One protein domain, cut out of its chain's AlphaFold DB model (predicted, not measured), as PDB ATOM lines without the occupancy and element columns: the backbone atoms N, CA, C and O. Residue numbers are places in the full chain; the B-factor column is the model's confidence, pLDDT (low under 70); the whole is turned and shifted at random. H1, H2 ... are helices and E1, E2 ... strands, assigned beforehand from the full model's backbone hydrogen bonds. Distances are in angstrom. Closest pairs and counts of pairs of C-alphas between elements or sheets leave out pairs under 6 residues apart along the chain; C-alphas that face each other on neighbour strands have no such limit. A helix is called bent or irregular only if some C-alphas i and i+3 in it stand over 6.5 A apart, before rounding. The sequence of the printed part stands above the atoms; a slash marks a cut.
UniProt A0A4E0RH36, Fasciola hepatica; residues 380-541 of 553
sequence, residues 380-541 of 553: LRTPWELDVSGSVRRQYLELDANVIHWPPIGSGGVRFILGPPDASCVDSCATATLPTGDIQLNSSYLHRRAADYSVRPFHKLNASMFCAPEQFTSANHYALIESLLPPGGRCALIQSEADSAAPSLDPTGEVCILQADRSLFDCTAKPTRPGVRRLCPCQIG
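AT A GLANCE: This is residues 380 to 541 of the 553 residues of a protein of Fasciola hepatica (UniProt A0A4E0RH36). With little regular structure, the domain has a three-stranded antiparallel sheet, E1-E5-E2, between H1 on one face and H3 and H4 on the other, three layers; parallel E3-E4 packs on H4. Residues 387 to 395, 443 to 449 and 451 to 460 stick out. The 162 printed residues, mixed in class with 59 in named elements, run E1 H1 H2 E2 H3 H4 E3 E4 E5: compact, radius of gyration of the C-alphas 17.7 A, spans 59 by 38 by 32 A.

IN THESE COORDINATES: E1, residues 414 to 421, begins at C-alpha (49.107, 16.240, 7.899); E5, 533 to 541, 23.1 A long, ends at C-alpha (53.398, 21.301, 0.452). E2 is 465 to 467, E3 493 to 497, E4 511 to 515; H1 425 to 431, H2 444 to 452, H3 469 to 475, H4 478 to 483.

HOW THE PARTS SIT: N 417 and O 536 join E1 and E5 within hydrogen-bond range, 3.0 A; N 466 and O 539 join E2 and E5, 2.8 A; N 495 and O 512 join E3 and E4, 2.9 A. H1 is on the sheet, closest C-alphas to E5 Cys 425 and Cys 536, 5.2 A; H3 likewise, Gln 471 and Pro 537, 6.0 A. H4 touches E4, closest C-alphas Tyr 478 and Cys 512, 6.0 A. H2 is not on the sheet. Every O i to N i+4 pair is within range in H1, H2 and H4, but 1 of 3 in irregular H3, where C-alphas 470 and 473 are 7.0 A apart, with 3 of 4 O i to N i+3 pairs.

THE WHOLE: The farthest C-alphas, Ser 389 and Asp 452, are 60.5 A apart; the printed part has no cut. Links H1 to H2, H2 to E2, E3 to E4 and E4 to E5 are long. The model's pLDDT is under 70 at 380 to 404, 411, 435 to 443 and 451 to 464.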
ATOM      1  N   LEU A 380      31.105   6.834  12.410       42.31
ATOM      2  CA  LEU A 380      31.270   8.089  13.143       42.31
ATOM      3  C   LEU A 380      29.901   8.731  13.393       42.31
ATOM      4  O   LEU A 380      29.521   9.671  12.688       42.31
ATOM      5  N   ARG A 381      29.150   8.216  14.375       36.56
ATOM      6  CA  ARG A 381      28.021   8.945  14.977       36.56
ATOM      7  C   ARG A 381      28.581   9.896  16.035       36.56
ATOM      8  O   ARG A 381      29.095   9.445  17.048       36.56
ATOM      9  N   THR A 382      28.470  11.201  15.808       39.16
ATOM     10  CA  THR A 382      28.612  12.213  16.865       39.16
ATOM     11  C   THR A 382      27.267  12.907  17.089       39.16
ATOM     12  O   THR A 382      26.590  13.187  16.096       39.16
ATOM     13  N   PRO A 383      26.901  13.235  18.342       42.84
ATOM     14  CA  PRO A 383      27.636  12.955  19.578       42.84
ATOM     15  C   PRO A 383      27.257  11.577  20.142       42.84
ATOM     16  O   PRO A 383      26.083  11.213  20.161       42.84
ATOM     17  N   TRP A 384      28.246  10.815  20.602       37.22
ATOM     18  CA  TRP A 384      27.997   9.682  21.493       37.22
ATOM     19  C   TRP A 384      27.716  10.228  22.899       37.22
ATOM     20  O   TRP A 384      28.342  11.210  23.304       37.22
ATOM     21  N   GLU A 385      26.772   9.624  23.622       32.91
ATOM     22  CA  GLU A 385      26.533   9.950  25.029       32.91
ATOM     23  C   GLU A 385      27.782   9.587  25.844       32.91
ATOM     24  O   GLU A 385      28.239   8.445  25.842       32.91
ATOM     25  N   LEU A 386      28.365  10.584  26.510       41.03
ATOM     26  CA  LEU A 386      29.385  10.376  27.531       41.03
ATOM     27  C   LEU A 386      28.686   9.786  28.759       41.03
ATOM     28  O   LEU A 386      27.980  10.507  29.461       41.03
ATOM     29  N   ASP A 387      28.876   8.493  29.022       34.25
ATOM     30  CA  ASP A 387      28.477   7.909  30.303       34.25
ATOM     31  C   ASP A 387      29.401   8.463  31.399       34.25
ATOM     32  O   ASP A 387      30.583   8.117  31.508       34.25
ATOM     33  N   VAL A 388      28.861   9.390  32.188       43.38
ATOM     34  CA  VAL A 388      29.518   9.997  33.346       43.38
ATOM     35  C   VAL A 388      29.340   9.070  34.549       43.38
ATOM     36  O   VAL A 388      28.763   9.443  35.567       43.38
ATOM     37  N   SER A 389      29.827   7.835  34.452       39.72
ATOM     38  CA  SER A 389      29.903   6.938  35.601       39.72
ATOM     39  C   SER A 389      31.218   6.151  35.610       39.72
ATOM     40  O   SER A 389      31.390   5.091  35.027       39.72
ATOM     41  N   GLY A 390      32.209   6.734  36.290       44.47
ATOM     42  CA  GLY A 390      33.207   5.998  37.071       44.47
ATOM     43  C   GLY A 390      33.883   4.775  36.440       44.47
ATOM     44  O   GLY A 390      33.925   3.734  37.075       44.47
ATOM     45  N   SER A 391      34.432   4.872  35.229       36.78
ATOM     46  CA  SER A 391      35.664   4.184  34.783       36.78
ATOM     47  C   SER A 391      35.839   4.417  33.284       36.78
ATOM     48  O   SER A 391      35.282   3.716  32.446       36.78
ATOM     49  N   VAL A 392      36.607   5.447  32.917       35.41
ATOM     50  CA  VAL A 392      36.826   5.811  31.509       35.41
ATOM     51  C   VAL A 392      37.636   4.714  30.810       35.41
ATOM     52  O   VAL A 392      38.867   4.753  30.772       35.41
ATOM     53  N   ARG A 393      36.954   3.735  30.209       32.47
ATOM     54  CA  ARG A 393      37.522   2.953  29.111       32.47
ATOM     55  C   ARG A 393      37.559   3.878  27.897       32.47
ATOM     56  O   ARG A 393      36.539   4.121  27.263       32.47
ATOM     57  N   ARG A 394      38.743   4.425  27.598       38.38
ATOM     58  CA  ARG A 394      39.020   5.160  26.355       38.38
ATOM     59  C   ARG A 394      38.804   4.211  25.177       38.38
ATOM     60  O   ARG A 394      39.701   3.448  24.830       38.38
ATOM     61  N   GLN A 395      37.613   4.213  24.595       35.28
ATOM     62  CA  GLN A 395      37.379   3.554  23.320       35.28
ATOM     63  C   GLN A 395      37.757   4.543  22.229       35.28
ATOM     64  O   GLN A 395      37.002   5.451  21.889       35.28
ATOM     65  N   TYR A 396      38.980   4.386  21.728       38.84
ATOM     66  CA  TYR A 396      39.337   4.881  20.413       38.84
ATOM     67  C   TYR A 396      38.283   4.348  19.439       38.84
ATOM     68  O   TYR A 396      38.039   3.143  19.389       38.84
ATOM     69  N   LEU A 397      37.677   5.227  18.646       38.28
ATOM     70  CA  LEU A 397      37.257   4.805  17.320       38.28
ATOM     71  C   LEU A 397      38.557   4.495  16.575       38.28
ATOM     72  O   LEU A 397      39.140   5.363  15.932       38.28
ATOM     73  N   GLU A 398      39.041   3.260  16.726       35.56
ATOM     74  CA  GLU A 398      39.836   2.625  15.688       35.56
ATOM     75  C   GLU A 398      38.925   2.590  14.464       35.56
ATOM     76  O   GLU A 398      38.114   1.687  14.263       35.56
ATOM     77  N   LEU A 399      38.974   3.676  13.692       39.97
ATOM     78  CA  LEU A 399      38.585   3.636  12.301       39.97
ATOM     79  C   LEU A 399      39.363   2.469  11.709       39.97
ATOM     80  O   LEU A 399      40.588   2.444  11.805       39.97
ATOM     81  N   ASP A 400      38.611   1.487  11.215       34.47
ATOM     82  CA  ASP A 400      39.102   0.250  10.623       34.47
ATOM     83  C   ASP A 400      40.424   0.516   9.886       34.47
ATOM     84  O   ASP A 400      40.479   1.407   9.033       34.47
ATOM     85  N   ALA A 401      41.494  -0.213  10.228       36.66
ATOM     86  CA  ALA A 401      42.855  -0.003   9.707       36.66
ATOM     87  C   ALA A 401      42.943  -0.071   8.163       36.66
ATOM     88  O   ALA A 401      43.972   0.242   7.567       36.66
ATOM     89  N   ASN A 402      41.842  -0.462   7.519       37.94
ATOM     90  CA  ASN A 402      41.629  -0.509   6.081       37.94
ATOM     91  C   ASN A 402      41.161   0.828   5.456       37.94
ATOM     92  O   ASN A 402      41.121   0.937   4.228       37.94
ATOM     93  N   VAL A 403      40.810   1.858   6.242       49.78
ATOM     94  CA  VAL A 403      40.465   3.195   5.721       49.78
ATOM     95  C   VAL A 403      41.743   4.004   5.502       49.78
ATOM     96  O   VAL A 403      42.296   4.614   6.415       49.78
ATOM     97  N   ILE A 404      42.218   4.041   4.257       52.72
ATOM     98  CA  ILE A 404      43.355   4.884   3.873       52.72
ATOM     99  C   ILE A 404      42.933   6.360   3.943       52.72
ATOM    100  O   ILE A 404      42.136   6.831   3.133       52.72
ATOM    101  N   HIS A 405      43.498   7.098   4.898       70.31
ATOM    102  CA  HIS A 405      43.382   8.551   4.985       70.31
ATOM    103  C   HIS A 405      44.360   9.216   4.002       70.31
ATOM    104  O   HIS A 405      45.571   9.012   4.096       70.31
ATOM    105  N   TRP A 406      43.847  10.025   3.070       80.00
ATOM    106  CA  TRP A 406      44.654  10.848   2.164       80.00
ATOM    107  C   TRP A 406      44.186  12.307   2.225       80.00
ATOM    108  O   TRP A 406      42.988  12.545   2.055       80.00
ATOM    109  N   PRO A 407      45.084  13.282   2.456       87.31
ATOM    110  CA  PRO A 407      46.519  13.156   2.764       87.31
ATOM    111  C   PRO A 407      46.805  12.335   4.041       87.31
ATOM    112  O   PRO A 407      45.992  12.392   4.961       87.31
ATOM    113  N   PRO A 408      47.904  11.562   4.139       84.31
ATOM    114  CA  PRO A 408      48.188  10.747   5.328       84.31
ATOM    115  C   PRO A 408      48.436  11.613   6.569       84.31
ATOM    116  O   PRO A 408      48.885  12.748   6.451       84.31
ATOM    117  N   ILE A 409      48.183  11.084   7.767       82.50
ATOM    118  CA  ILE A 409      48.512  11.755   9.038       82.50
ATOM    119  C   ILE A 409      49.944  11.377   9.446       82.50
ATOM    120  O   ILE A 409      50.330  10.214   9.349       82.50
ATOM    121  N   GLY A 410      50.728  12.341   9.939       76.12
ATOM    122  CA  GLY A 410      52.063  12.097  10.494       76.12
ATOM    123  C   GLY A 410      53.217  12.549   9.595       76.12
ATOM    124  O   GLY A 410      53.155  13.596   8.946       76.12
ATOM    125  N   SER A 411      54.329  11.809   9.615       66.69
ATOM    126  CA  SER A 411      55.575  12.198   8.939       66.69
ATOM    127  C   SER A 411      55.398  12.305   7.421       66.69
ATOM    128  O   SER A 411      55.054  11.334   6.761       66.69
ATOM    129  N   GLY A 412      55.633  13.503   6.874       71.25
ATOM    130  CA  GLY A 412      55.430  13.819   5.453       71.25
ATOM    131  C   GLY A 412      53.987  14.181   5.070       71.25
ATOM    132  O   GLY A 412      53.766  14.636   3.952       71.25
ATOM    133  N   GLY A 413      53.023  14.024   5.980       79.75
ATOM    134  CA  GLY A 413      51.603  14.277   5.742       79.75
ATOM    135  C   GLY A 413      51.038  15.443   6.560       79.75
ATOM    136  O   GLY A 413      51.676  16.487   6.714       79.75
ATOM    137  N   VAL A 414      49.825  15.264   7.076       87.62
ATOM    138  CA  VAL A 414      49.107  16.240   7.899       87.62
ATOM    139  C   VAL A 414      49.555  16.168   9.350       87.62
ATOM    140  O   VAL A 414      49.715  15.093   9.933       87.62
ATOM    141  N   ARG A 415      49.697  17.346   9.946       88.56
ATOM    142  CA  ARG A 415      49.883  17.579  11.372       88.56
ATOM    143  C   ARG A 415      48.784  18.503  11.863       88.56
ATOM    144  O   ARG A 415      48.310  19.354  11.119       88.56
ATOM    145  N   PHE A 416      48.410  18.357  13.120       91.56
ATOM    146  CA  PHE A 416      47.403  19.211  13.729       91.56
ATOM    147  C   PHE A 416      48.085  20.258  14.596       91.56
ATOM    148  O   PHE A 416      48.984  19.931  15.370       91.56
ATOM    149  N   ILE A 417      47.667  21.509  14.447       93.12
ATOM    150  CA  ILE A 417      48.174  22.629  15.236       93.12
ATOM    151  C   ILE A 417      47.008  23.375  15.866       93.12
ATOM    152  O   ILE A 417      45.945  23.504  15.261       93.12
ATOM    153  N   LEU A 418      47.218  23.903  17.067       95.00
ATOM    154  CA  LEU A 418      46.273  24.820  17.685       95.00
ATOM    155  C   LEU A 418      46.702  26.251  17.357       95.00
ATOM    156  O   LEU A 418      47.690  26.749  17.905       95.00
ATOM    157  N   GLY A 419      45.971  26.887  16.444       94.81
ATOM    158  CA  GLY A 419      46.291  28.206  15.910       94.81
ATOM    159  C   GLY A 419      46.325  29.316  16.972       94.81
ATOM    160  O   GLY A 419      45.845  29.129  18.101       94.81
ATOM    161  N   PRO A 420      46.890  30.488  16.631       95.31
ATOM    162  CA  PRO A 420      46.739  31.688  17.443       95.31
ATOM    163  C   PRO A 420      45.256  32.054  17.634       95.31
ATOM    164  O   PRO A 420      44.420  31.666  16.809       95.31
ATOM    165  N   PRO A 421      44.914  32.809  18.692       96.50
ATOM    166  CA  PRO A 421      43.569  33.351  18.852       96.50
ATOM    167  C   PRO A 421      43.111  34.113  17.604       96.50
ATOM    168  O   PRO A 421      43.902  34.827  16.988       96.50
ATOM    169  N   ASP A 422      41.844  33.937  17.227       96.62
ATOM    170  CA  ASP A 422      41.163  34.643  16.128       96.62
ATOM    171  C   ASP A 422      41.705  34.363  14.709       96.62
ATOM    172  O   ASP A 422      41.197  34.899  13.716       96.62
ATOM    173  N   ALA A 423      42.709  33.494  14.580       96.50
ATOM    174  CA  ALA A 423      43.307  33.136  13.301       96.50
ATOM    175  C   ALA A 423      42.457  32.112  12.530       96.50
ATOM    176  O   ALA A 423      41.848  31.203  13.103       96.50
ATOM    177  N   SER A 424      42.461  32.223  11.197       96.12
ATOM    178  CA  SER A 424      41.968  31.147  10.330       96.12
ATOM    179  C   SER A 424      42.963  29.982  10.293       96.12
ATOM    180  O   SER A 424      44.120  30.120  10.709       96.12
ATOM    181  N   CYS A 425      42.559  28.829   9.755       95.88
ATOM    182  CA  CYS A 425      43.506  27.735   9.548       95.88
ATOM    183  C   CYS A 425      44.496  28.012   8.419       95.88
ATOM    184  O   CYS A 425      45.637  27.575   8.515       95.88
ATOM    185  N   VAL A 426      44.120  28.795   7.404       93.50
ATOM    186  CA  VAL A 426      45.077  29.291   6.402       93.50
ATOM    187  C   VAL A 426      46.179  30.115   7.070       93.50
ATOM    188  O   VAL A 426      47.356  29.828   6.863       93.50
ATOM    189  N   ASP A 427      45.808  31.075   7.923       93.88
ATOM    190  CA  ASP A 427      46.765  31.935   8.635       93.88
ATOM    191  C   ASP A 427      47.633  31.119   9.612       93.88
ATOM    192  O   ASP A 427      48.851  31.302   9.695       93.88
ATOM    193  N   SER A 428      47.010  30.177  10.327       94.62
ATOM    194  CA  SER A 428      47.690  29.318  11.301       94.62
ATOM    195  C   SER A 428      48.709  28.396  10.632       94.62
ATOM    196  O   SER A 428      49.835  28.291  11.108       94.62
ATOM    197  N   CYS A 429      48.353  27.750   9.517       92.75
ATOM    198  CA  CYS A 429      49.288  26.888   8.794       92.75
ATOM    199  C   CYS A 429      50.418  27.704   8.147       92.75
ATOM    200  O   CYS A 429      51.576  27.303   8.219       92.75
ATOM    201  N   ALA A 430      50.118  28.875   7.577       89.38
ATOM    202  CA  ALA A 430      51.127  29.718   6.935       89.38
ATOM    203  C   ALA A 430      52.206  30.229   7.908       89.38
ATOM    204  O   ALA A 430      53.337  30.479   7.496       89.38
ATOM    205  N   THR A 431      51.862  30.380   9.191       87.88
ATOM    206  CA  THR A 431      52.769  30.848  10.254       87.88
ATOM    207  C   THR A 431      53.349  29.721  11.110       87.88
ATOM    208  O   THR A 431      54.181  29.979  11.980       87.88
ATOM    209  N   ALA A 432      52.940  28.473  10.871       85.38
ATOM    210  CA  ALA A 432      53.405  27.327  11.635       85.38
ATOM    211  C   ALA A 432      54.892  27.052  11.387       85.38
ATOM    212  O   ALA A 432      55.366  27.037  10.249       85.38
ATOM    213  N   THR A 433      55.630  26.783  12.465       78.25
ATOM    214  CA  THR A 433      57.037  26.395  12.370       78.25
ATOM    215  C   THR A 433      57.155  25.052  11.663       78.25
ATOM    216  O   THR A 433      56.525  24.066  12.054       78.25
ATOM    217  N   LEU A 434      58.005  25.000  10.638       70.56
ATOM    218  CA  LEU A 434      58.354  23.743   9.996       70.56
ATOM    219  C   LEU A 434      59.019  22.787  10.994       70.56
ATOM    220  O   LEU A 434      59.754  23.234  11.878       70.56
ATOM    221  N   PRO A 435      58.830  21.468  10.843       63.81
ATOM    222  CA  PRO A 435      59.564  20.498  11.641       63.81
ATOM    223  C   PRO A 435      61.077  20.695  11.468       63.81
ATOM    224  O   PRO A 435      61.568  20.738  10.344       63.81
ATOM    225  N   THR A 436      61.821  20.776  12.571       47.22
ATOM    226  CA  THR A 436      63.282  20.984  12.596       47.22
ATOM    227  C   THR A 436      64.105  19.705  12.378       47.22
ATOM    228  O   THR A 436      65.277  19.652  12.734       47.22
ATOM    229  N   GLY A 437      63.523  18.667  11.781       52.44
ATOM    230  CA  GLY A 437      64.247  17.472  11.344       52.44
ATOM    231  C   GLY A 437      64.224  17.399   9.827       52.44
ATOM    232  O   GLY A 437      63.207  17.771   9.239       52.44
ATOM    233  N   ASP A 438      65.311  16.922   9.210       47.09
ATOM    234  CA  ASP A 438      65.333  16.607   7.781       47.09
ATOM    235  C   ASP A 438      64.036  15.880   7.438       47.09
ATOM    236  O   ASP A 438      63.760  14.795   7.965       47.09
ATOM    237  N   ILE A 439      63.201  16.494   6.594       54.03
ATOM    238  CA  ILE A 439      62.109  15.764   5.966       54.03
ATOM    239  C   ILE A 439      62.821  14.760   5.083       54.03
ATOM    240  O   ILE A 439      63.204  15.076   3.959       54.03
ATOM    241  N   GLN A 440      63.098  13.585   5.640       51.06
ATOM    242  CA  GLN A 440      63.788  12.548   4.915       51.06
ATOM    243  C   GLN A 440      62.921  12.240   3.700       51.06
ATOM    244  O   GLN A 440      61.813  11.709   3.823       51.06
ATOM    245  N   LEU A 441      63.416  12.623   2.524       56.69
ATOM    246  CA  LEU A 441      62.850  12.289   1.227       56.69
ATOM    247  C   LEU A 441      63.085  10.788   0.990       56.69
ATOM    248  O   LEU A 441      63.715  10.397   0.023       56.69
ATOM    249  N   ASN A 442      62.597   9.928   1.887       54.28
ATOM    250  CA  ASN A 442      62.874   8.488   1.925       54.28
ATOM    251  C   ASN A 442      62.304   7.723   0.724       54.28
ATOM    252  O   ASN A 442      62.439   6.505   0.634       54.28
ATOM    253  N   SER A 443      61.661   8.420  -0.211       66.56
ATOM    254  CA  SER A 443      61.179   7.835  -1.446       66.56
ATOM    255  C   SER A 443      62.195   8.041  -2.565       66.56
ATOM    256  O   SER A 443      62.541   9.164  -2.934       66.56
ATOM    257  N   SER A 444      62.600   6.935  -3.191       71.94
ATOM    258  CA  SER A 444      63.368   6.933  -4.445       71.94
ATOM    259  C   SER A 444      62.718   7.782  -5.547       71.94
ATOM    260  O   SER A 444      63.396   8.252  -6.462       71.94
ATOM    261  N   TYR A 445      61.399   7.978  -5.483       77.44
ATOM    262  CA  TYR A 445      60.682   8.883  -6.367       77.44
ATOM    263  C   TYR A 445      61.008  10.353  -6.067       77.44
ATOM    264  O   TYR A 445      61.374  11.072  -6.992       77.44
ATOM    265  N   LEU A 446      60.980  10.789  -4.803       76.44
ATOM    266  CA  LEU A 446      61.294  12.175  -4.428       76.44
ATOM    267  C   LEU A 446      62.740  12.555  -4.778       76.44
ATOM    268  O   LEU A 446      62.981  13.659  -5.265       76.44
ATOM    269  N   HIS A 447      63.688  11.626  -4.621       73.19
ATOM    270  CA  HIS A 447      65.068  11.821  -5.075       73.19
ATOM    271  C   HIS A 447      65.172  12.011  -6.595       73.19
ATOM    272  O   HIS A 447      65.841  12.935  -7.056       73.19
ATOM    273  N   ARG A 448      64.487  11.175  -7.388       73.31
ATOM    274  CA  ARG A 448      64.465  11.308  -8.857       73.31
ATOM    275  C   ARG A 448      63.763  12.580  -9.312       73.31
ATOM    276  O   ARG A 448      64.273  13.281 -10.175       73.31
ATOM    277  N   ARG A 449      62.638  12.914  -8.682       77.94
ATOM    278  CA  ARG A 449      61.905  14.161  -8.911       77.94
ATOM    279  C   ARG A 449      62.801  15.381  -8.700       77.94
ATOM    280  O   ARG A 449      62.782  16.280  -9.528       77.94
ATOM    281  N   ALA A 450      63.599  15.397  -7.632       71.06
ATOM    282  CA  ALA A 450      64.538  16.483  -7.353       71.06
ATOM    283  C   ALA A 450      65.708  16.551  -8.354       71.06
ATOM    284  O   ALA A 450      66.190  17.642  -8.646       71.06
ATOM    285  N   ALA A 451      66.157  15.410  -8.889       68.12
ATOM    286  CA  ALA A 451      67.210  15.360  -9.905       68.12
ATOM    287  C   ALA A 451      66.726  15.854 -11.282       68.12
ATOM    288  O   ALA A 451      67.442  16.592 -11.954       68.12
ATOM    289  N   ASP A 452      65.507  15.479 -11.679       65.12
ATOM    290  CA  ASP A 452      64.923  15.851 -12.976       65.12
ATOM    291  C   ASP A 452      64.305  17.258 -12.970       65.12
ATOM    292  O   ASP A 452      64.186  17.899 -14.016       65.12
ATOM    293  N   TYR A 453      63.936  17.763 -11.789       66.62
ATOM    294  CA  TYR A 453      63.486  19.131 -11.580       66.62
ATOM    295  C   TYR A 453      64.242  19.759 -10.410       66.62
ATOM    296  O   TYR A 453      63.805  19.727  -9.256       66.62
ATOM    297  N   SER A 454      65.373  20.393 -10.718       56.34
ATOM    298  CA  SER A 454      66.001  21.323  -9.789       56.34
ATOM    299  C   SER A 454      65.059  22.516  -9.617       56.34
ATOM    300  O   SER A 454      64.983  23.377 -10.500       56.34
ATOM    301  N   VAL A 455      64.312  22.547  -8.509       55.62
ATOM    302  CA  VAL A 455      63.502  23.706  -8.110       55.62
ATOM    303  C   VAL A 455      64.423  24.920  -8.173       55.62
ATOM    304  O   VAL A 455      65.413  24.982  -7.442       55.62
ATOM    305  N   ARG A 456      64.170  25.849  -9.108       51.38
ATOM    306  CA  ARG A 456      65.017  27.041  -9.208       51.38
ATOM    307  C   ARG A 456      64.952  27.786  -7.869       51.38
ATOM    308  O   ARG A 456      63.862  27.898  -7.311       51.38
ATOM    309  N   PRO A 457      66.062  28.365  -7.382       38.53
ATOM    310  CA  PRO A 457      66.105  29.079  -6.102       38.53
ATOM    311  C   PRO A 457      65.281  30.377  -6.054       38.53
ATOM    312  O   PRO A 457      65.399  31.126  -5.086       38.53
ATOM    313  N   PHE A 458      64.500  30.700  -7.092       38.75
ATOM    314  CA  PHE A 458      63.760  31.955  -7.160       38.75
ATOM    315  C   PHE A 458      62.604  31.960  -6.147       38.75
ATOM    316  O   PHE A 458      61.524  31.438  -6.384       38.75
ATOM    317  N   HIS A 459      62.950  32.526  -4.988       41.38
ATOM    318  CA  HIS A 459      62.189  33.312  -4.023       41.38
ATOM    319  C   HIS A 459      60.740  32.898  -3.694       41.38
ATOM    320  O   HIS A 459      59.820  33.068  -4.480       41.38
ATOM    321  N   LYS A 460      60.556  32.541  -2.409       38.97
ATOM    322  CA  LYS A 460      59.299  32.411  -1.637       38.97
ATOM    323  C   LYS A 460      58.517  31.093  -1.676       38.97
ATOM    324  O   LYS A 460      57.463  31.029  -1.055       38.97
ATOM    325  N   LEU A 461      59.072  29.993  -2.176       44.12
ATOM    326  CA  LEU A 461      58.722  28.679  -1.608       44.12
ATOM    327  C   LEU A 461      59.585  28.434  -0.361       44.12
ATOM    328  O   LEU A 461      60.310  27.447  -0.273       44.12
ATOM    329  N   ASN A 462      59.527  29.352   0.616       43.53
ATOM    330  CA  ASN A 462      59.828  28.947   1.988       43.53
ATOM    331  C   ASN A 462      58.909  27.759   2.243       43.53
ATOM    332  O   ASN A 462      57.725  27.869   1.922       43.53
ATOM    333  N   ALA A 463      59.437  26.634   2.727       54.25
ATOM    334  CA  ALA A 463      58.585  25.510   3.073       54.25
ATOM    335  C   ALA A 463      57.463  26.050   3.981       54.25
ATOM    336  O   ALA A 463      57.690  26.580   5.064       54.25
ATOM    337  N   SER A 464      56.253  26.066   3.443       69.69
ATOM    338  CA  SER A 464      55.086  26.657   4.070       69.69
ATOM    339  C   SER A 464      54.075  25.545   4.230       69.69
ATOM    340  O   SER A 464      53.964  24.641   3.390       69.69
ATOM    341  N   MET A 465      53.402  25.547   5.374       86.19
ATOM    342  CA  MET A 465      52.336  24.598   5.604       86.19
ATOM    343  C   MET A 465      51.036  25.183   5.064       86.19
ATOM    344  O   MET A 465      50.748  26.369   5.218       86.19
ATOM    345  N   PHE A 466      50.235  24.327   4.450       89.56
ATOM    346  CA  PHE A 466      48.925  24.668   3.921       89.56
ATOM    347  C   PHE A 466      47.860  23.917   4.701       89.56
ATOM    348  O   PHE A 466      48.106  22.816   5.197       89.56
ATOM    349  N   CYS A 467      46.671  24.497   4.806       92.75
ATOM    350  CA  CYS A 467      45.540  23.802   5.402       92.75
ATOM    351  C   CYS A 467      45.168  22.566   4.559       92.75
ATOM    352  O   CYS A 467      45.156  22.637   3.329       92.75
ATOM    353  N   ALA A 468      44.880  21.446   5.222       92.19
ATOM    354  CA  ALA A 468      44.497  20.168   4.619       92.19
ATOM    355  C   ALA A 468      43.049  19.815   5.017       92.19
ATOM    356  O   ALA A 468      42.842  19.061   5.977       92.19
ATOM    357  N   PRO A 469      42.032  20.378   4.335       89.88
ATOM    358  CA  PRO A 469      40.651  20.291   4.796       89.88
ATOM    359  C   PRO A 469      40.087  18.865   4.804       89.88
ATOM    360  O   PRO A 469      39.166  18.577   5.564       89.88
ATOM    361  N   GLU A 470      40.667  17.944   4.032       86.12
ATOM    362  CA  GLU A 470      40.348  16.512   4.063       86.12
ATOM    363  C   GLU A 470      40.484  15.904   5.464       86.12
ATOM    364  O   GLU A 470      39.763  14.966   5.804       86.12
ATOM    365  N   GLN A 471      41.390  16.440   6.289       87.12
ATOM    366  CA  GLN A 471      41.662  15.932   7.630       87.12
ATOM    367  C   GLN A 471      40.887  16.647   8.733       87.12
ATOM    368  O   GLN A 471      41.096  16.330   9.902       87.12
ATOM    369  N   PHE A 472      39.953  17.547   8.416       87.62
ATOM    370  CA  PHE A 472      39.096  18.124   9.452       87.62
ATOM    371  C   PHE A 472      38.226  17.072  10.153       87.62
ATOM    372  O   PHE A 472      38.033  17.157  11.362       87.62
ATOM    373  N   THR A 473      37.768  16.036   9.441       83.25
ATOM    374  CA  THR A 473      37.025  14.925  10.062       83.25
ATOM    375  C   THR A 473      37.875  14.203  11.108       83.25
ATOM    376  O   THR A 473      37.371  13.882  12.180       83.25
ATOM    377  N   SER A 474      39.167  14.009  10.829       82.50
ATOM    378  CA  SER A 474      40.131  13.437  11.776       82.50
ATOM    379  C   SER A 474      40.513  14.426  12.884       82.50
ATOM    380  O   SER A 474      40.755  14.016  14.014       82.50
ATOM    381  N   ALA A 475      40.535  15.729  12.579       86.19
ATOM    382  CA  ALA A 475      40.803  16.791  13.545       86.19
ATOM    383  C   ALA A 475      39.669  16.956  14.569       86.19
ATOM    384  O   ALA A 475      39.888  17.481  15.656       86.19
ATOM    385  N   ASN A 476      38.448  16.539  14.230       89.00
ATOM    386  CA  ASN A 476      37.245  16.807  15.009       89.00
ATOM    387  C   ASN A 476      37.084  15.881  16.228       89.00
ATOM    388  O   ASN A 476      36.064  15.212  16.389       89.00
ATOM    389  N   HIS A 477      38.106  15.830  17.082       85.06
ATOM    390  CA  HIS A 477      38.153  14.984  18.268       85.06
ATOM    391  C   HIS A 477      38.820  15.716  19.440       85.06
ATOM    392  O   HIS A 477      39.951  16.184  19.330       85.06
ATOM    393  N   TYR A 478      38.152  15.769  20.597       83.38
ATOM    394  CA  TYR A 478      38.613  16.543  21.762       83.38
ATOM    395  C   TYR A 478      40.003  16.115  22.253       83.38
ATOM    396  O   TYR A 478      40.836  16.964  22.547       83.38
ATOM    397  N   ALA A 479      40.301  14.809  22.254       85.19
ATOM    398  CA  ALA A 479      41.605  14.302  22.697       85.19
ATOM    399  C   ALA A 479      42.785  14.861  21.882       85.19
ATOM    400  O   ALA A 479      43.897  14.954  22.395       85.19
ATOM    401  N   LEU A 480      42.556  15.248  20.621       87.12
ATOM    402  CA  LEU A 480      43.582  15.889  19.807       87.12
ATOM    403  C   LEU A 480      43.828  17.331  20.266       87.12
ATOM    404  O   LEU A 480      44.982  17.741  20.357       87.12
ATOM    405  N   ILE A 481      42.771  18.067  20.618       89.44
ATOM    406  CA  ILE A 481      42.888  19.397  21.229       89.44
ATOM    407  C   ILE A 481      43.664  19.283  22.546       89.44
ATOM    408  O   ILE A 481      44.667  19.968  22.715       89.44
ATOM    409  N   GLU A 482      43.263  18.365  23.432       89.62
ATOM    410  CA  GLU A 482      43.927  18.138  24.723       89.62
ATOM    411  C   GLU A 482      45.405  17.756  24.567       89.62
ATOM    412  O   GLU A 482      46.244  18.219  25.334       89.62
ATOM    413  N   SER A 483      45.757  16.969  23.542       89.06
ATOM    414  CA  SER A 483      47.153  16.593  23.268       89.06
ATOM    415  C   SER A 483      48.063  17.771  22.895       89.06
ATOM    416  O   SER A 483      49.284  17.647  22.976       89.06
ATOM    417  N   LEU A 484      47.475  18.901  22.487       91.12
ATOM    418  CA  LEU A 484      48.177  20.132  22.117       91.12
ATOM    419  C   LEU A 484      48.175  21.178  23.246       91.12
ATOM    420  O   LEU A 484      48.749  22.257  23.080       91.12
ATOM    421  N   LEU A 485      47.534  20.881  24.380       91.19
ATOM    422  CA  LEU A 485      47.575  21.716  25.580       91.19
ATOM    423  C   LEU A 485      48.866  21.467  26.383       91.19
ATOM    424  O   LEU A 485      49.542  20.453  26.186       91.19
ATOM    425  N   PRO A 486      49.230  22.373  27.314       90.38
ATOM    426  CA  PRO A 486      50.308  22.120  28.266       90.38
ATOM    427  C   PRO A 486      50.119  20.790  29.020       90.38
ATOM    428  O   PRO A 486      48.982  20.341  29.182       90.38
ATOM    429  N   PRO A 487      51.198  20.157  29.522       88.06
ATOM    430  CA  PRO A 487      51.114  18.867  30.205       88.06
ATOM    431  C   PRO A 487      50.044  18.841  31.307       88.06
ATOM    432  O   PRO A 487      50.064  19.659  32.222       88.06
ATOM    433  N   GLY A 488      49.112  17.887  31.217       82.50
ATOM    434  CA  GLY A 488      47.984  17.759  32.149       82.50
ATOM    435  C   GLY A 488      46.745  18.588  31.791       82.50
ATOM    436  O   GLY A 488      45.716  18.415  32.440       82.50
ATOM    437  N   GLY A 489      46.812  19.427  30.752       87.12
ATOM    438  CA  GLY A 489      45.678  20.181  30.228       87.12
ATOM    439  C   GLY A 489      44.569  19.261  29.722       87.12
ATOM    440  O   GLY A 489      44.819  18.318  28.970       87.12
ATOM    441  N   ARG A 490      43.341  19.530  30.162       90.88
ATOM    442  CA  ARG A 490      42.124  18.828  29.747       90.88
ATOM    443  C   ARG A 490      40.991  19.822  29.611       90.88
ATOM    444  O   ARG A 490      40.945  20.801  30.352       90.88
ATOM    445  N   CYS A 491      40.069  19.530  28.710       87.31
ATOM    446  CA  CYS A 491      38.859  20.320  28.581       87.31
ATOM    447  C   CYS A 491      37.896  19.951  29.719       87.31
ATOM    448  O   CYS A 491      37.508  18.792  29.864       87.31
ATOM    449  N   ALA A 492      37.510  20.935  30.531       89.81
ATOM    450  CA  ALA A 492      36.473  20.792  31.550       89.81
ATOM    451  C   ALA A 492      35.100  20.513  30.920       89.81
ATOM    452  O   ALA A 492      34.274  19.817  31.508       89.81
ATOM    453  N   LEU A 493      34.872  21.032  29.710       88.75
ATOM    454  CA  LEU A 493      33.647  20.828  28.954       88.75
ATOM    455  C   LEU A 493      33.947  20.524  27.485       88.75
ATOM    456  O   LEU A 493      34.825  21.124  26.868       88.75
ATOM    457  N   ILE A 494      33.181  19.603  26.906       91.88
ATOM    458  CA  ILE A 494      33.214  19.300  25.476       91.88
ATOM    459  C   ILE A 494      31.851  19.676  24.902       91.88
ATOM    460  O   ILE A 494      30.823  19.175  25.357       91.88
ATOM    461  N   GLN A 495      31.843  20.559  23.910       90.00
ATOM    462  CA  GLN A 495      30.640  21.013  23.221       90.00
ATOM    463  C   GLN A 495      30.699  20.642  21.744       90.00
ATOM    464  O   GLN A 495      31.768  20.426  21.178       90.00
ATOM    465  N   SER A 496      29.531  20.564  21.115       89.69
ATOM    466  CA  SER A 496      29.397  20.358  19.677       89.69
ATOM    467  C   SER A 496      28.576  21.504  19.109       89.69
ATOM    468  O   SER A 496      27.435  21.709  19.522       89.69
ATOM    469  N   GLU A 497      29.156  22.263  18.185       89.88
ATOM    470  CA  GLU A 497      28.553  23.460  17.609       89.88
ATOM    471  C   GLU A 497      28.619  23.429  16.078       89.88
ATOM    472  O   GLU A 497      29.589  22.958  15.483       89.88
ATOM    473  N   ALA A 498      27.580  23.948  15.423       89.56
ATOM    474  CA  ALA A 498      27.565  24.151  13.977       89.56
ATOM    475  C   ALA A 498      28.190  25.517  13.634       89.56
ATOM    476  O   ALA A 498      27.483  26.464  13.292       89.56
ATOM    477  N   ASP A 499      29.517  25.609  13.739       90.81
ATOM    478  CA  ASP A 499      30.304  26.834  13.524       90.81
ATOM    479  C   ASP A 499      31.460  26.563  12.548       90.81
ATOM    480  O   ASP A 499      32.225  25.629  12.763       90.81
ATOM    481  N   SER A 500      31.639  27.375  11.497       91.50
ATOM    482  CA  SER A 500      32.746  27.220  10.534       91.50
ATOM    483  C   SER A 500      34.143  27.297  11.163       91.50
ATOM    484  O   SER A 500      35.119  26.833  10.574       91.50
ATOM    485  N   ALA A 501      34.263  27.887  12.354       93.88
ATOM    486  CA  ALA A 501      35.520  27.948  13.084       93.88
ATOM    487  C   ALA A 501      35.854  26.657  13.859       93.88
ATOM    488  O   ALA A 501      37.010  26.488  14.250       93.88
ATOM    489  N   ALA A 502      34.902  25.736  14.048       93.50
ATOM    490  CA  ALA A 502      35.131  24.464  14.735       93.50
ATOM    491  C   ALA A 502      35.863  23.434  13.831       93.50
ATOM    492  O   ALA A 502      35.650  23.431  12.612       93.50
ATOM    493  N   PRO A 503      36.694  22.526  14.387       96.00
ATOM    494  CA  PRO A 503      36.973  22.340  15.811       96.00
ATOM    495  C   PRO A 503      37.884  23.431  16.386       96.00
ATOM    496  O   PRO A 503      38.791  23.932  15.719       96.00
ATOM    497  N   SER A 504      37.646  23.802  17.638       97.06
ATOM    498  CA  SER A 504      38.350  24.893  18.304       97.06
ATOM    499  C   SER A 504      38.417  24.710  19.820       97.06
ATOM    500  O   SER A 504      37.739  23.869  20.406       97.06
ATOM    501  N   LEU A 505      39.278  25.501  20.446       97.00
ATOM    502  CA  LEU A 505      39.376  25.686  21.883       97.00
ATOM    503  C   LEU A 505      38.880  27.092  22.214       97.00
ATOM    504  O   LEU A 505      39.222  28.057  21.520       97.00
ATOM    505  N   ASP A 506      38.073  27.203  23.258       95.12
ATOM    506  CA  ASP A 506      37.595  28.492  23.732       95.12
ATOM    507  C   ASP A 506      38.730  29.361  24.326       95.12
ATOM    508  O   ASP A 506      39.846  28.880  24.551       95.12
ATOM    509  N   PRO A 507      38.471  30.652  24.598       94.50
ATOM    510  CA  PRO A 507      39.489  31.566  25.111       94.50
ATOM    511  C   PRO A 507      40.033  31.194  26.497       94.50
ATOM    512  O   PRO A 507      41.164  31.559  26.812       94.50
ATOM    513  N   THR A 508      39.246  30.505  27.333       92.44
ATOM    514  CA  THR A 508      39.680  30.082  28.677       92.44
ATOM    515  C   THR A 508      40.587  28.854  28.635       92.44
ATOM    516  O   THR A 508      41.398  28.654  29.538       92.44
ATOM    517  N   GLY A 509      40.490  28.054  27.569       91.19
ATOM    518  CA  GLY A 509      41.179  26.775  27.445       91.19
ATOM    519  C   GLY A 509      40.464  25.619  28.147       91.19
ATOM    520  O   GLY A 509      41.010  24.518  28.194       91.19
ATOM    521  N   GLU A 510      39.263  25.850  28.680       90.62
ATOM    522  CA  GLU A 510      38.481  24.858  29.418       90.62
ATOM    523  C   GLU A 510      37.432  24.158  28.544       90.62
ATOM    524  O   GLU A 510      36.973  23.069  28.897       90.62
ATOM    525  N   VAL A 511      37.049  24.738  27.404       93.62
ATOM    526  CA  VAL A 511      35.984  24.219  26.542       93.62
ATOM    527  C   VAL A 511      36.531  23.807  25.175       93.62
ATOM    528  O   VAL A 511      36.926  24.634  24.351       93.62
ATOM    529  N   CYS A 512      36.494  22.502  24.908       93.69
ATOM    530  CA  CYS A 512      36.740  21.929  23.587       93.69
ATOM    531  C   CYS A 512      35.455  22.016  22.754       93.69
ATOM    532  O   CYS A 512      34.450  21.395  23.102       93.69
ATOM    533  N   ILE A 513      35.487  22.725  21.629       94.94
ATOM    534  CA  ILE A 513      34.348  22.880  20.720       94.94
ATOM    535  C   ILE A 513      34.589  22.011  19.483       94.94
ATOM    536  O   ILE A 513      35.535  22.218  18.723       94.94
ATOM    537  N   LEU A 514      33.726  21.024  19.272       93.69
ATOM    538  CA  LEU A 514      33.730  20.146  18.107       93.69
ATOM    539  C   LEU A 514      32.718  20.625  17.066       93.69
ATOM    540  O   LEU A 514      31.708  21.247  17.384       93.69
ATOM    541  N   GLN A 515      32.982  20.306  15.805       90.56
ATOM    542  CA  GLN A 515      32.087  20.574  14.692       90.56
ATOM    543  C   GLN A 515      30.899  19.606  14.708       90.56
ATOM    544  O   GLN A 515      31.079  18.394  14.544       90.56
ATOM    545  N   ALA A 516      29.688  20.149  14.828       86.25
ATOM    546  CA  ALA A 516      28.437  19.396  14.731       86.25
ATOM    547  C   ALA A 516      28.035  19.106  13.275       86.25
ATOM    548  O   ALA A 516      27.372  18.107  12.995       86.25
ATOM    549  N   ASP A 517      28.438  19.968  12.339       81.50
ATOM    550  CA  ASP A 517      28.092  19.868  10.927       81.50
ATOM    551  C   ASP A 517      29.344  19.848  10.046       81.50
ATOM    552  O   ASP A 517      29.967  20.869   9.771       81.50
ATOM    553  N   ARG A 518      29.698  18.669   9.529       79.12
ATOM    554  CA  ARG A 518      30.905  18.477   8.706       79.12
ATOM    555  C   ARG A 518      30.935  19.322   7.436       79.12
ATOM    556  O   ARG A 518      32.004  19.548   6.881       79.12
ATOM    557  N   SER A 519      29.784  19.795   6.959       77.56
ATOM    558  CA  SER A 519      29.744  20.694   5.803       77.56
ATOM    559  C   SER A 519      30.255  22.109   6.114       77.56
ATOM    560  O   SER A 519      30.402  22.903   5.186       77.56
ATOM    561  N   LEU A 520      30.528  22.419   7.390       84.25
ATOM    562  CA  LEU A 520      31.117  23.675   7.864       84.25
ATOM    563  C   LEU A 520      32.632  23.645   8.030       84.25
ATOM    564  O   LEU A 520      33.204  24.667   8.395       84.25
ATOM    565  N   PHE A 521      33.296  22.521   7.771       89.75
ATOM    566  CA  PHE A 521      34.752  22.530   7.744       89.75
ATOM    567  C   PHE A 521      35.256  23.512   6.678       89.75
ATOM    568  O   PHE A 521      34.884  23.418   5.509       89.75
ATOM    569  N   ASP A 522      36.062  24.477   7.119       92.19
ATOM    570  CA  ASP A 522      36.458  25.639   6.327       92.19
ATOM    571  C   ASP A 522      37.840  26.125   6.784       92.19
ATOM    572  O   ASP A 522      38.029  26.555   7.928       92.19
ATOM    573  N   CYS A 523      38.831  26.054   5.902       94.06
ATOM    574  CA  CYS A 523      40.184  26.520   6.183       94.06
ATOM    575  C   CYS A 523      40.254  28.044   6.377       94.06
ATOM    576  O   CYS A 523      41.083  28.531   7.152       94.06
ATOM    577  N   THR A 524      39.401  28.794   5.684       93.00
ATOM    578  CA  THR A 524      39.413  30.264   5.617       93.00
ATOM    579  C   THR A 524      38.630  30.935   6.746       93.00
ATOM    580  O   THR A 524      38.886  32.099   7.059       93.00
ATOM    581  N   ALA A 525      37.718  30.205   7.394       93.00
ATOM    582  CA  ALA A 525      36.881  30.741   8.461       93.00
ATOM    583  C   ALA A 525      37.706  31.319   9.622       93.00
ATOM    584  O   ALA A 525      38.638  30.688  10.134       93.00
ATOM    585  N   LYS A 526      37.326  32.516  10.072       94.25
ATOM    586  CA  LYS A 526      37.833  33.124  11.306       94.25
ATOM    587  C   LYS A 526      36.803  32.949  12.422       94.25
ATOM    588  O   LYS A 526      35.607  33.015  12.127       94.25
ATOM    589  N   PRO A 527      37.231  32.737  13.677       94.81
ATOM    590  CA  PRO A 527      36.310  32.703  14.802       94.81
ATOM    591  C   PRO A 527      35.495  33.993  14.914       94.81
ATOM    592  O   PRO A 527      36.014  35.093  14.734       94.81
ATOM    593  N   THR A 528      34.206  33.851  15.211       91.38
ATOM    594  CA  THR A 528      33.309  34.986  15.485       91.38
ATOM    595  C   THR A 528      33.393  35.437  16.942       91.38
ATOM    596  O   THR A 528      33.211  36.616  17.238       91.38
ATOM    597  N   ARG A 529      33.689  34.497  17.851       92.56
ATOM    598  CA  ARG A 529      33.962  34.745  19.269       92.56
ATOM    599  C   ARG A 529      35.448  35.095  19.452       92.56
ATOM    600  O   ARG A 529      36.279  34.256  19.102       92.56
ATOM    601  N   PRO A 530      35.779  36.275  20.009       94.88
ATOM    602  CA  PRO A 530      37.163  36.678  20.247       94.88
ATOM    603  C   PRO A 530      37.905  35.716  21.175       94.88
ATOM    604  O   PRO A 530      37.322  35.209  22.133       94.88
ATOM    605  N   GLY A 531      39.194  35.509  20.930       95.19
ATOM    606  CA  GLY A 531      40.070  34.674  21.751       95.19
ATOM    607  C   GLY A 531      40.027  33.179  21.419       95.19
ATOM    608  O   GLY A 531      40.842  32.419  21.940       95.19
ATOM    609  N   VAL A 532      39.104  32.738  20.557       97.12
ATOM    610  CA  VAL A 532      38.960  31.324  20.181       97.12
ATOM    611  C   VAL A 532      40.146  30.884  19.329       97.12
ATOM    612  O   VAL A 532      40.561  31.579  18.399       97.12
ATOM    613  N   ARG A 533      40.675  29.693  19.612       97.50
ATOM    614  CA  ARG A 533      41.813  29.100  18.900       97.50
ATOM    615  C   ARG A 533      41.354  27.906  18.082       97.50
ATOM    616  O   ARG A 533      40.812  26.951  18.628       97.50
ATOM    617  N   ARG A 534      41.568  27.930  16.768       97.50
ATOM    618  CA  ARG A 534      41.148  26.836  15.879       97.50
ATOM    619  C   ARG A 534      42.134  25.670  15.917       97.50
ATOM    620  O   ARG A 534      43.347  25.886  15.906       97.50
ATOM    621  N   LEU A 535      41.621  24.442  15.912       96.69
ATOM    622  CA  LEU A 535      42.420  23.246  15.661       96.69
ATOM    623  C   LEU A 535      42.506  23.023  14.147       96.69
ATOM    624  O   LEU A 535      41.511  22.723  13.488       96.69
ATOM    625  N   CYS A 536      43.707  23.170  13.602       96.44
ATOM    626  CA  CYS A 536      43.936  23.247  12.168       96.44
ATOM    627  C   CYS A 536      44.753  22.056  11.653       96.44
ATOM    628  O   CYS A 536      45.873  21.838  12.128       96.44
ATOM    629  N   PRO A 537      44.237  21.292  10.673       93.81
ATOM    630  CA  PRO A 537      45.025  20.314   9.936       93.81
ATOM    631  C   PRO A 537      45.927  21.037   8.931       93.81
ATOM    632  O   PRO A 537      45.443  21.675   7.998       93.81
ATOM    633  N   CYS A 538      47.238  20.927   9.104       92.19
ATOM    634  CA  CYS A 538      48.241  21.569   8.266       92.19
ATOM    635  C   CYS A 538      49.181  20.533   7.648       92.19
ATOM    636  O   CYS A 538      49.635  19.611   8.322       92.19
ATOM    637  N   GLN A 539      49.525  20.701   6.377       88.81
ATOM    638  CA  GLN A 539      50.429  19.819   5.644       88.81
ATOM    639  C   GLN A 539      51.558  20.601   4.993       88.81
ATOM    640  O   GLN A 539      51.367  21.733   4.557       88.81
ATOM    641  N   ILE A 540      52.728  19.981   4.893       84.38
ATOM    642  CA  ILE A 540      53.859  20.563   4.170       84.38
ATOM    643  C   ILE A 540      53.635  20.320   2.682       84.38
ATOM    644  O   ILE A 540      53.538  19.163   2.263       84.38
ATOM    645  N   GLY A 541      53.551  21.397   1.901       83.25
ATOM    646  CA  GLY A 541      53.398  21.301   0.452       83.25
ATOM    647  C   GLY A 541      54.622  20.659  -0.204       83.25
ATOM    648  O   GLY A 541      55.765  20.955   0.151       83.25
TER     649      GLY A 541